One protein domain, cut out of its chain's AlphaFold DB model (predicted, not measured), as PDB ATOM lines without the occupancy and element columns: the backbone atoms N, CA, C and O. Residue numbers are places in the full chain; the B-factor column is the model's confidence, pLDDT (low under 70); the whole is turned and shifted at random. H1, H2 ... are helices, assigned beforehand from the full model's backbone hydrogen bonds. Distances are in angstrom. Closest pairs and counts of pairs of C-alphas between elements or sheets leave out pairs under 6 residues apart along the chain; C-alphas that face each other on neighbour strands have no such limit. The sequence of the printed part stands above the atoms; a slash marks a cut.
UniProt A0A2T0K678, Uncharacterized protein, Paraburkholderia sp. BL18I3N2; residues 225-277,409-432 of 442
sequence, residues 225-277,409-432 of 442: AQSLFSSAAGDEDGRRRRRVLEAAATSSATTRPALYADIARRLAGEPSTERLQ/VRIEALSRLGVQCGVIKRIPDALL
ATOM      1  N   ALA A 225      -8.612 -22.313 -39.141       96.12
ATOM      2  CA  ALA A 225      -7.179 -22.328 -39.424       96.12
ATOM      3  C   ALA A 225      -6.345 -22.704 -38.192       96.12
ATOM      4  O   ALA A 225      -5.345 -23.409 -38.331       96.12
ATOM      5  N   GLN A 226      -6.761 -22.280 -36.996       94.62
ATOM      6  CA  GLN A 226      -6.096 -22.646 -35.744       94.62
ATOM      7  C   GLN A 226      -6.224 -24.143 -35.442       94.62
ATOM      8  O   GLN A 226      -5.252 -24.741 -34.999       94.62
ATOM      9  N   SER A 227      -7.372 -24.766 -35.716       94.62
ATOM     10  CA  SER A 227      -7.554 -26.211 -35.509       94.62
ATOM     11  C   SER A 227      -6.960 -27.069 -36.633       94.62
ATOM     12  O   SER A 227      -6.366 -28.111 -36.377       94.62
ATOM     13  N   LEU A 228      -7.123 -26.666 -37.894       95.69
ATOM     14  CA  LEU A 228      -6.696 -27.451 -39.059       95.69
ATOM     15  C   LEU A 228      -5.215 -27.269 -39.382       95.69
ATOM     16  O   LEU A 228      -4.568 -28.201 -39.846       95.69
ATOM     17  N   PHE A 229      -4.666 -26.083 -39.169       95.75
ATOM     18  CA  PHE A 229      -3.357 -25.715 -39.697       95.75
ATOM     19  C   PHE A 229      -2.505 -25.031 -38.638       95.75
ATOM     20  O   PHE A 229      -1.749 -24.135 -38.994       95.75
ATOM     21  N   SER A 230      -2.649 -25.372 -37.355       85.50
ATOM     22  CA  SER A 230      -1.938 -24.680 -36.277       85.50
ATOM     23  C   SER A 230      -0.428 -24.615 -36.511       85.50
ATOM     24  O   SER A 230       0.191 -25.551 -37.014       85.50
ATOM     25  N   SER A 231       0.175 -23.510 -36.080       74.50
ATOM     26  CA  SER A 231       1.626 -23.382 -35.917       74.50
ATOM     27  C   SER A 231       2.066 -23.454 -34.454       74.50
ATOM     28  O   SER A 231       3.240 -23.228 -34.172       74.50
ATOM     29  N   ALA A 232       1.152 -23.737 -33.520       73.94
ATOM     30  CA  ALA A 232       1.466 -23.792 -32.097       73.94
ATOM     31  C   ALA A 232       2.426 -24.947 -31.775       73.94
ATOM     32  O   ALA A 232       2.253 -26.064 -32.271       73.94
ATOM     33  N   ALA A 233       3.424 -24.694 -30.923       64.00
ATOM     34  CA  ALA A 233       4.331 -25.730 -30.431       64.00
ATOM     35  C   ALA A 233       3.524 -26.899 -29.829       64.00
ATOM     36  O   ALA A 233       2.582 -26.676 -29.075       64.00
ATOM     37  N   GLY A 234       3.860 -28.136 -30.210       76.69
ATOM     38  CA  GLY A 234       3.121 -29.344 -29.809       76.69
ATOM     39  C   GLY A 234       2.077 -29.871 -30.809       76.69
ATOM     40  O   GLY A 234       1.764 -31.053 -30.744       76.69
ATOM     41  N   ASP A 235       1.605 -29.074 -31.779       87.25
ATOM     42  CA  ASP A 235       0.722 -29.562 -32.863       87.25
ATOM     43  C   ASP A 235       1.509 -29.851 -34.156       87.25
ATOM     44  O   ASP A 235       1.546 -29.041 -35.090       87.25
ATOM     45  N   GLU A 236       2.204 -30.993 -34.191       90.38
ATOM     46  CA  GLU A 236       2.944 -31.432 -35.386       90.38
ATOM     47  C   GLU A 236       2.016 -31.730 -36.571       90.38
ATOM     48  O   GLU A 236       2.371 -31.439 -37.713       90.38
ATOM     49  N   ASP A 237       0.807 -32.235 -36.318       92.50
ATOM     50  CA  ASP A 237      -0.162 -32.580 -37.361       92.50
ATOM     51  C   ASP A 237      -0.690 -31.329 -38.075       92.50
ATOM     52  O   ASP A 237      -0.763 -31.286 -39.309       92.50
ATOM     53  N   GLY A 238      -1.012 -30.271 -37.324       94.44
ATOM     54  CA  GLY A 238      -1.365 -28.959 -37.869       94.44
ATOM     55  C   GLY A 238      -0.252 -28.366 -38.734       94.44
ATOM     56  O   GLY A 238      -0.514 -27.911 -39.855       94.44
ATOM     57  N   ARG A 239       1.005 -28.455 -38.273       93.31
ATOM     58  CA  ARG A 239       2.182 -28.037 -39.053       93.31
ATOM     59  C   ARG A 239       2.367 -28.871 -40.311       93.31
ATOM     60  O   ARG A 239       2.616 -28.302 -41.373       93.31
ATOM     61  N   ARG A 240       2.222 -30.196 -40.217       94.19
ATOM     62  CA  ARG A 240       2.326 -31.134 -41.343       94.19
ATOM     63  C   ARG A 240       1.335 -30.758 -42.439       94.19
ATOM     64  O   ARG A 240       1.746 -30.535 -43.576       94.19
ATOM     65  N   ARG A 241       0.059 -30.584 -42.076       95.94
ATOM     66  CA  ARG A 241      -1.012 -30.140 -42.984       95.94
ATOM     67  C   ARG A 241      -0.680 -28.805 -43.653       95.94
ATOM     68  O   ARG A 241      -0.827 -28.680 -44.867       95.94
ATOM     69  N   ARG A 242      -0.197 -27.818 -42.889       96.00
ATOM     70  CA  ARG A 242       0.197 -26.507 -43.431       96.00
ATOM     71  C   ARG A 242       1.362 -26.620 -44.423       96.00
ATOM     72  O   ARG A 242       1.246 -26.117 -45.536       96.00
ATOM     73  N   ARG A 243       2.438 -27.331 -44.069       95.06
ATOM     74  CA  ARG A 243       3.622 -27.515 -44.933       95.06
ATOM     75  C   ARG A 243       3.279 -28.226 -46.241       95.06
ATOM     76  O   ARG A 243       3.762 -27.827 -47.295       95.06
ATOM     77  N   VAL A 244       2.422 -29.248 -46.188       96.00
ATOM     78  CA  VAL A 244       1.920 -29.941 -47.388       96.00
ATOM     79  C   VAL A 244       1.192 -28.961 -48.314       96.00
ATOM     80  O   VAL A 244       1.435 -28.966 -49.520       96.00
ATOM     81  N   LEU A 245       0.346 -28.084 -47.765       96.19
ATOM     82  CA  LEU A 245      -0.358 -27.068 -48.548       96.19
ATOM     83  C   LEU A 245       0.562 -26.015 -49.154       96.19
ATOM     84  O   LEU A 245       0.403 -25.669 -50.320       96.19
ATOM     85  N   GLU A 246       1.518 -25.511 -48.383       95.31
ATOM     86  CA  GLU A 246       2.500 -24.536 -48.861       95.31
ATOM     87  C   GLU A 246       3.382 -25.141 -49.965       95.31
ATOM     88  O   GLU A 246       3.632 -24.507 -50.994       95.31
ATOM     89  N   ALA A 247       3.788 -26.405 -49.811       95.62
ATOM     90  CA  ALA A 247       4.513 -27.146 -50.837       95.62
ATOM     91  C   ALA A 247       3.682 -27.315 -52.119       95.62
ATOM     92  O   ALA A 247       4.201 -27.115 -53.217       95.62
ATOM     93  N   ALA A 248       2.390 -27.623 -51.985       95.31
ATOM     94  CA  ALA A 248       1.485 -27.754 -53.120       95.31
ATOM     95  C   ALA A 248       1.233 -26.405 -53.818       95.31
ATOM     96  O   ALA A 248       1.262 -26.327 -55.042       95.31
ATOM     97  N   ALA A 249       1.033 -25.329 -53.053       94.44
ATOM     98  CA  ALA A 249       0.739 -23.995 -53.577       94.44
ATOM     99  C   ALA A 249       1.932 -23.329 -54.282       94.44
ATOM    100  O   ALA A 249       1.734 -22.437 -55.104       94.44
ATOM    101  N   THR A 250       3.160 -23.745 -53.958       94.69
ATOM    102  CA  THR A 250       4.395 -23.251 -54.591       94.69
ATOM    103  C   THR A 250       4.854 -24.100 -55.779       94.69
ATOM    104  O   THR A 250       5.837 -23.747 -56.432       94.69
ATOM    105  N   SER A 251       4.188 -25.223 -56.062       94.75
ATOM    106  CA  SER A 251       4.477 -26.038 -57.242       94.75
ATOM    107  C   SER A 251       3.874 -25.401 -58.496       94.75
ATOM    108  O   SER A 251       2.738 -24.930 -58.491       94.75
ATOM    109  N   SER A 252       4.642 -25.406 -59.584       93.31
ATOM    110  CA  SER A 252       4.186 -25.036 -60.929       93.31
ATOM    111  C   SER A 252       3.707 -26.245 -61.739       93.31
ATOM    112  O   SER A 252       3.466 -26.127 -62.940       93.31
ATOM    113  N   ALA A 253       3.598 -27.419 -61.109       92.69
ATOM    114  CA  ALA A 253       3.158 -28.635 -61.769       92.69
ATOM    115  C   ALA A 253       1.726 -28.495 -62.300       92.69
ATOM    116  O   ALA A 253       0.815 -28.051 -61.598       92.69
ATOM    117  N   THR A 254       1.527 -28.945 -63.536       89.88
ATOM    118  CA  THR A 254       0.219 -28.998 -64.205       89.88
ATOM    119  C   THR A 254      -0.380 -30.403 -64.214       89.88
ATOM    120  O   THR A 254      -1.544 -30.569 -64.563       89.88
ATOM    121  N   THR A 255       0.385 -31.418 -63.800       89.44
ATOM    122  CA  THR A 255      -0.066 -32.811 -63.696       89.44
ATOM    123  C   THR A 255       0.034 -33.307 -62.255       89.44
ATOM    124  O   THR A 255       0.943 -32.923 -61.511       89.44
ATOM    125  N   ARG A 256      -0.886 -34.193 -61.849       89.94
ATOM    126  CA  ARG A 256      -0.881 -34.804 -60.508       89.94
ATOM    127  C   ARG A 256       0.448 -35.482 -60.159       89.94
ATOM    128  O   ARG A 256       0.989 -35.164 -59.102       89.94
ATOM    129  N   PRO A 257       1.036 -36.348 -61.009       90.75
ATOM    130  CA  PRO A 257       2.278 -37.024 -60.643       90.75
ATOM    131  C   PRO A 257       3.447 -36.061 -60.423       90.75
ATOM    132  O   PRO A 257       4.272 -36.299 -59.536       90.75
ATOM    133  N   ALA A 258       3.507 -34.964 -61.186       92.56
ATOM    134  CA  ALA A 258       4.517 -33.926 -61.001       92.56
ATOM    135  C   ALA A 258       4.292 -33.151 -59.693       92.56
ATOM    136  O   ALA A 258       5.241 -32.954 -58.935       92.56
ATOM    137  N   LEU A 259       3.041 -32.801 -59.374       94.88
ATOM    138  CA  LEU A 259       2.692 -32.165 -58.101       94.88
ATOM    139  C   LEU A 259       3.075 -33.055 -56.909       94.88
ATOM    140  O   LEU A 259       3.659 -32.578 -55.938       94.88
ATOM    141  N   TYR A 260       2.786 -34.356 -56.983       94.75
ATOM    142  CA  TYR A 260       3.091 -35.309 -55.914       94.75
ATOM    143  C   TYR A 260       4.600 -35.428 -55.684       94.75
ATOM    144  O   TYR A 260       5.056 -35.424 -54.541       94.75
ATOM    145  N   ALA A 261       5.379 -35.471 -56.769       94.19
ATOM    146  CA  ALA A 261       6.836 -35.489 -56.702       94.19
ATOM    147  C   ALA A 261       7.408 -34.189 -56.109       94.19
ATOM    148  O   ALA A 261       8.342 -34.239 -55.310       94.19
ATOM    149  N   ASP A 262       6.846 -33.030 -56.460       95.75
ATOM    150  CA  ASP A 262       7.265 -31.736 -55.912       95.75
ATOM    151  C   ASP A 262       6.968 -31.613 -54.413       95.75
ATOM    152  O   ASP A 262       7.838 -31.183 -53.653       95.75
ATOM    153  N   ILE A 263       5.772 -32.021 -53.974       96.25
ATOM    154  CA  ILE A 263       5.407 -32.038 -52.551       96.25
ATOM    155  C   ILE A 263       6.353 -32.963 -51.782       96.25
ATOM    156  O   ILE A 263       6.922 -32.552 -50.773       96.25
ATOM    157  N   ALA A 264       6.572 -34.184 -52.279       95.50
ATOM    158  CA  ALA A 264       7.481 -35.141 -51.655       95.50
ATOM    159  C   ALA A 264       8.910 -34.589 -51.537       95.50
ATOM    160  O   ALA A 264       9.516 -34.679 -50.472       95.50
ATOM    161  N   ARG A 265       9.427 -33.952 -52.597       95.44
ATOM    162  CA  ARG A 265      10.766 -33.343 -52.610       95.44
ATOM    163  C   ARG A 265      10.900 -32.233 -51.568       95.44
ATOM    164  O   ARG A 265      11.901 -32.173 -50.864       95.44
ATOM    165  N   ARG A 266       9.891 -31.366 -51.452       95.00
ATOM    166  CA  ARG A 266       9.877 -30.256 -50.482       95.00
ATOM    167  C   ARG A 266       9.752 -30.738 -49.036       95.00
ATOM    168  O   ARG A 266      10.223 -30.054 -48.136       95.00
ATOM    169  N   LEU A 267       9.147 -31.904 -48.821       94.44
ATOM    170  CA  LEU A 267       8.985 -32.515 -47.503       94.44
ATOM    171  C   LEU A 267      10.065 -33.555 -47.173       94.44
ATOM    172  O   LEU A 267       9.972 -34.181 -46.127       94.44
ATOM    173  N   ALA A 268      11.083 -33.761 -48.013       91.06
ATOM    174  CA  ALA A 268      12.053 -34.847 -47.833       91.06
ATOM    175  C   ALA A 268      12.903 -34.741 -46.549       91.06
ATOM    176  O   ALA A 268      13.380 -35.752 -46.052       91.06
ATOM    177  N   GLY A 269      13.091 -33.530 -46.011       85.38
ATOM    178  CA  GLY A 269      13.824 -33.295 -44.756       85.38
ATOM    179  C   GLY A 269      12.961 -33.365 -43.492       85.38
ATOM    180  O   GLY A 269      13.440 -33.072 -42.402       85.38
ATOM    181  N   GLU A 270      11.677 -33.683 -43.632       87.19
ATOM    182  CA  GLU A 270      10.735 -33.730 -42.520       87.19
ATOM    183  C   GLU A 270      10.718 -35.111 -41.852       87.19
ATOM    184  O   GLU A 270      10.810 -36.125 -42.542       87.19
ATOM    185  N   PRO A 271      10.534 -35.194 -40.525       84.19
ATOM    186  CA  PRO A 271      10.407 -36.485 -39.863       84.19
ATOM    187  C   PRO A 271       9.208 -37.281 -40.394       84.19
ATOM    188  O   PRO A 271       8.106 -36.735 -40.513       84.19
ATOM    189  N   SER A 272       9.406 -38.585 -40.625       85.50
ATOM    190  CA  SER A 272       8.345 -39.540 -40.988       85.50
ATOM    191  C   SER A 272       7.707 -39.324 -42.366       85.50
ATOM    192  O   SER A 272       6.638 -39.868 -42.640       85.50
ATOM    193  N   THR A 273       8.326 -38.546 -43.258       89.50
ATOM    194  CA  THR A 273       7.827 -38.307 -44.626       89.50
ATOM    195  C   THR A 273       8.565 -39.121 -45.691       89.50
ATOM    196  O   THR A 273       8.276 -38.979 -46.879       89.50
ATOM    197  N   GLU A 274       9.467 -40.024 -45.306       90.31
ATOM    198  CA  GLU A 274      10.371 -40.743 -46.214       90.31
ATOM    199  C   GLU A 274       9.598 -41.578 -47.243       90.31
ATOM    200  O   GLU A 274      10.060 -41.813 -48.358       90.31
ATOM    201  N   ARG A 275       8.382 -42.012 -46.896       91.38
ATOM    202  CA  ARG A 275       7.498 -42.765 -47.797       91.38
ATOM    203  C   ARG A 275       6.889 -41.907 -48.908       91.38
ATOM    204  O   ARG A 275       6.487 -42.466 -49.926       91.38
ATOM    205  N   LEU A 276       6.822 -40.582 -48.746       93.56
ATOM    206  CA  LEU A 276       6.250 -39.685 -49.754       93.56
ATOM    207  C   LEU A 276       7.071 -39.665 -51.044       93.56
ATOM    208  O   LEU A 276       6.500 -39.419 -52.101       93.56
ATOM    209  N   GLN A 277       8.368 -39.994 -51.001       94.12
ATOM    210  CA  GLN A 277       9.201 -40.072 -52.209       94.12
ATOM    211  C   GLN A 277       8.647 -41.060 -53.253       94.12
ATOM    212  O   GLN A 277       8.810 -40.853 -54.451       94.12
ATOM    213  N   VAL A 409      -5.976 -39.800 -52.391       81.00
ATOM    214  CA  VAL A 409      -5.198 -39.241 -51.287       81.00
ATOM    215  C   VAL A 409      -5.833 -37.917 -50.854       81.00
ATOM    216  O   VAL A 409      -6.647 -37.341 -51.567       81.00
ATOM    217  N   ARG A 410      -5.535 -37.434 -49.646       88.19
ATOM    218  CA  ARG A 410      -6.274 -36.308 -49.034       88.19
ATOM    219  C   ARG A 410      -5.869 -34.927 -49.562       88.19
ATOM    220  O   ARG A 410      -6.295 -33.931 -48.988       88.19
ATOM    221  N   ILE A 411      -5.055 -34.830 -50.617       91.62
ATOM    222  CA  ILE A 411      -4.481 -33.549 -51.052       91.62
ATOM    223  C   ILE A 411      -5.527 -32.606 -51.655       91.62
ATOM    224  O   ILE A 411      -5.484 -31.408 -51.374       91.62
ATOM    225  N   GLU A 412      -6.509 -33.113 -52.405       89.06
ATOM    226  CA  GLU A 412      -7.620 -32.301 -52.917       89.06
ATOM    227  C   GLU A 412      -8.481 -31.760 -51.771       89.06
ATOM    228  O   GLU A 412      -8.785 -30.566 -51.720       89.06
ATOM    229  N   ALA A 413      -8.824 -32.638 -50.822       90.50
ATOM    230  CA  ALA A 413      -9.564 -32.287 -49.614       90.50
ATOM    231  C   ALA A 413      -8.834 -31.189 -48.836       90.50
ATOM    232  O   ALA A 413      -9.390 -30.128 -48.563       90.50
ATOM    233  N   LEU A 414      -7.553 -31.423 -48.549       95.12
ATOM    234  CA  LEU A 414      -6.708 -30.510 -47.799       95.12
ATOM    235  C   LEU A 414      -6.575 -29.161 -48.507       95.12
ATOM    236  O   LEU A 414      -6.735 -28.132 -47.858       95.12
ATOM    237  N   SER A 415      -6.332 -29.151 -49.824       94.50
ATOM    238  CA  SER A 415      -6.197 -27.921 -50.624       94.50
ATOM    239  C   SER A 415      -7.454 -27.072 -50.540       94.50
ATOM    240  O   SER A 415      -7.389 -25.863 -50.322       94.50
ATOM    241  N   ARG A 416      -8.617 -27.713 -50.631       93.69
ATOM    242  CA  ARG A 416      -9.903 -27.045 -50.488       93.69
ATOM    243  C   ARG A 416     -10.107 -26.461 -49.088       93.69
ATOM    244  O   ARG A 416     -10.452 -25.285 -48.981       93.69
ATOM    245  N   LEU A 417      -9.837 -27.234 -48.033       96.00
ATOM    246  CA  LEU A 417      -9.868 -26.731 -46.653       96.00
ATOM    247  C   LEU A 417      -8.890 -25.558 -46.466       96.00
ATOM    248  O   LEU A 417      -9.221 -24.575 -45.806       96.00
ATOM    249  N   GLY A 418      -7.716 -25.630 -47.094       96.75
ATOM    250  CA  GLY A 418      -6.696 -24.588 -47.097       96.75
ATOM    251  C   GLY A 418      -7.178 -23.275 -47.707       96.75
ATOM    252  O   GLY A 418      -6.983 -22.223 -47.103       96.75
ATOM    253  N   VAL A 419      -7.858 -23.326 -48.858       96.62
ATOM    254  CA  VAL A 419      -8.469 -22.137 -49.480       96.62
ATOM    255  C   VAL A 419      -9.573 -21.560 -48.594       96.62
ATOM    256  O   VAL A 419      -9.614 -20.356 -48.345       96.62
ATOM    257  N   GLN A 420     -10.440 -22.419 -48.058       96.38
ATOM    258  CA  GLN A 420     -11.535 -22.017 -47.173       96.38
ATOM    259  C   GLN A 420     -11.044 -21.330 -45.895       96.38
ATOM    260  O   GLN A 420     -11.650 -20.356 -45.447       96.38
ATOM    261  N   CYS A 421      -9.923 -21.796 -45.344       96.75
ATOM    262  CA  CYS A 421      -9.286 -21.216 -44.163       96.75
ATOM    263  C   CYS A 421      -8.336 -20.050 -44.492       96.75
ATOM    264  O   CYS A 421      -7.819 -19.412 -43.581       96.75
ATOM    265  N   GLY A 422      -8.091 -19.755 -45.774       95.25
ATOM    266  CA  GLY A 422      -7.190 -18.681 -46.206       95.25
ATOM    267  C   GLY A 422      -5.693 -18.985 -46.061       95.25
ATOM    268  O   GLY A 422      -4.894 -18.054 -46.089       95.25
ATOM    269  N   VAL A 423      -5.302 -20.256 -45.919       95.69
ATOM    270  CA  VAL A 423      -3.890 -20.685 -45.862       95.69
ATOM    271  C   VAL A 423      -3.236 -20.609 -47.240       95.69
ATOM    272  O   VAL A 423      -2.089 -20.194 -47.369       95.69
ATOM    273  N   ILE A 424      -3.981 -20.973 -48.284       95.38
ATOM    274  CA  ILE A 424      -3.559 -20.847 -49.683       95.38
ATOM    275  C   ILE A 424      -4.612 -20.066 -50.471       95.38
ATOM    276  O   ILE A 424      -5.785 -20.047 -50.108       95.38
ATOM    277  N   LYS A 425      -4.202 -19.407 -51.559       93.94
ATOM    278  CA  LYS A 425      -5.097 -18.528 -52.336       93.94
ATOM    279  C   LYS A 425      -6.033 -19.284 -53.282       93.94
ATOM    280  O   LYS A 425      -7.137 -18.820 -53.538       93.94
ATOM    281  N   ARG A 426      -5.578 -20.412 -53.832       92.06
ATOM    282  CA  ARG A 426      -6.305 -21.228 -54.815       92.06
ATOM    283  C   ARG A 426      -5.863 -22.685 -54.732       92.06
ATOM    284  O   ARG A 426      -4.767 -22.957 -54.249       92.06
ATOM    285  N   ILE A 427      -6.701 -23.597 -55.223       91.56
ATOM    286  CA  ILE A 427      -6.315 -25.000 -55.417       91.56
ATOM    287  C   ILE A 427      -5.214 -25.071 -56.497       91.56
ATOM    288  O   ILE A 427      -5.327 -24.349 -57.490       91.56
ATOM    289  N   PRO A 428      -4.167 -25.903 -56.328       91.50
ATOM    290  CA  PRO A 428      -3.163 -26.146 -57.367       91.50
ATOM    291  C   PRO A 428      -3.780 -26.615 -58.690       91.50
ATOM    292  O   PRO A 428      -4.630 -27.506 -58.690       91.50
ATOM    293  N   ASP A 429      -3.309 -26.071 -59.813       88.06
ATOM    294  CA  ASP A 429      -3.901 -26.311 -61.140       88.06
ATOM    295  C   ASP A 429      -3.905 -27.810 -61.514       88.06
ATOM    296  O   ASP A 429      -4.897 -28.319 -62.037       88.06
ATOM    297  N   ALA A 430      -2.861 -28.552 -61.122       89.19
ATOM    298  CA  ALA A 430      -2.762 -30.008 -61.281       89.19
ATOM    299  C   ALA A 430      -3.890 -30.819 -60.612       89.19
ATOM    300  O   ALA A 430      -4.080 -31.984 -60.954       89.19
ATOM    301  N   LEU A 431      -4.620 -30.243 -59.651       86.69
ATOM    302  CA  LEU A 431      -5.728 -30.911 -58.966       86.69
ATOM    303  C   LEU A 431      -7.094 -30.578 -59.575       86.69
ATOM    304  O   LEU A 431      -8.069 -31.220 -59.205       86.69
ATOM    305  N   LEU A 432      -7.195 -29.606 -60.487       77.25
ATOM    306  CA  LEU A 432      -8.481 -29.135 -61.020       77.25
ATOM    307  C   LEU A 432      -9.065 -30.034 -62.125       77.25
ATOM    308  O   LEU A 432     -10.279 -30.029 -62.308       77.25
TER     309      LEU A 432
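What this domain is: This is residues 225 to 277 and 409 to 432 of the 442 residues of an uncharacterized protein of Paraburkholderia sp. BL18I3N2 (UniProt A0A2T0K678). One longer helix, H2, runs through the middle; H5 crosses it about perpendicularly on one side, and H3 packs slantwise on its last part. The short H4 packs on H3 away from H2, and the short H1 lies near the first part of H2. The printed part has 77 residues with five named helices, H1 to H5 in chain order, and no named strand; the class is all helix. It is compact, with a radius of gyration of the C-alphas of 11.9 A and spans of 33 by 28 by 19 A.

How they stand to each other: H2, residues 236 to 249, is the hub. With residues 244 to 248 alone it touches H3, residues 256 to 266, closest at the C-alphas of Ala 247 and Ile 263, 5.3 A; their steep tilt is 55 degrees, opposite ways. With residues 241 to 245 alone it touches H5, residues 411 to 420, closest at C-alphas Leu 245 and Ser 415, 6.3 A, about perpendicular at 89 degrees. With residues 238 to 241 alone it only just touches H1, residues 225 to 228, with 3 pairs of C-alphas within 8 A, the closest Leu 228 and Gly 238, 5.7 A. H3 touches H4, residues 274 to 277, closest at C-alphas Ala 264 and Leu 276, 5.1 A. H3 and H5 are apart; H1 and H5 are near each other. In H2, H3 and H5 every O i to N i+4 pair is within hydrogen-bond range; H1 and H4 are too short for such a pair.

Where its parts are: H2 measures 19.8 A, from C-alpha 236 at (2.944, -31.432, -35.386) to C-alpha 249 at (0.739, -23.995, -53.577). H3 measures 15.4 A and H5 14.1 A, ending at C-alpha 420, (-11.535, -22.017, -47.173).

The domain as a whole: The C-alphas farthest apart, Gly 234 and Thr 254, are 34.5 A apart. Residues 278 to 408 are not printed; C-alphas 277 and 409 are 14.5 A apart across this cut. The links H1 to H2, H2 to H3 and H3 to H4 are short. Residues 421 to 432 hold no named element. Residue 233 alone has pLDDT under 70.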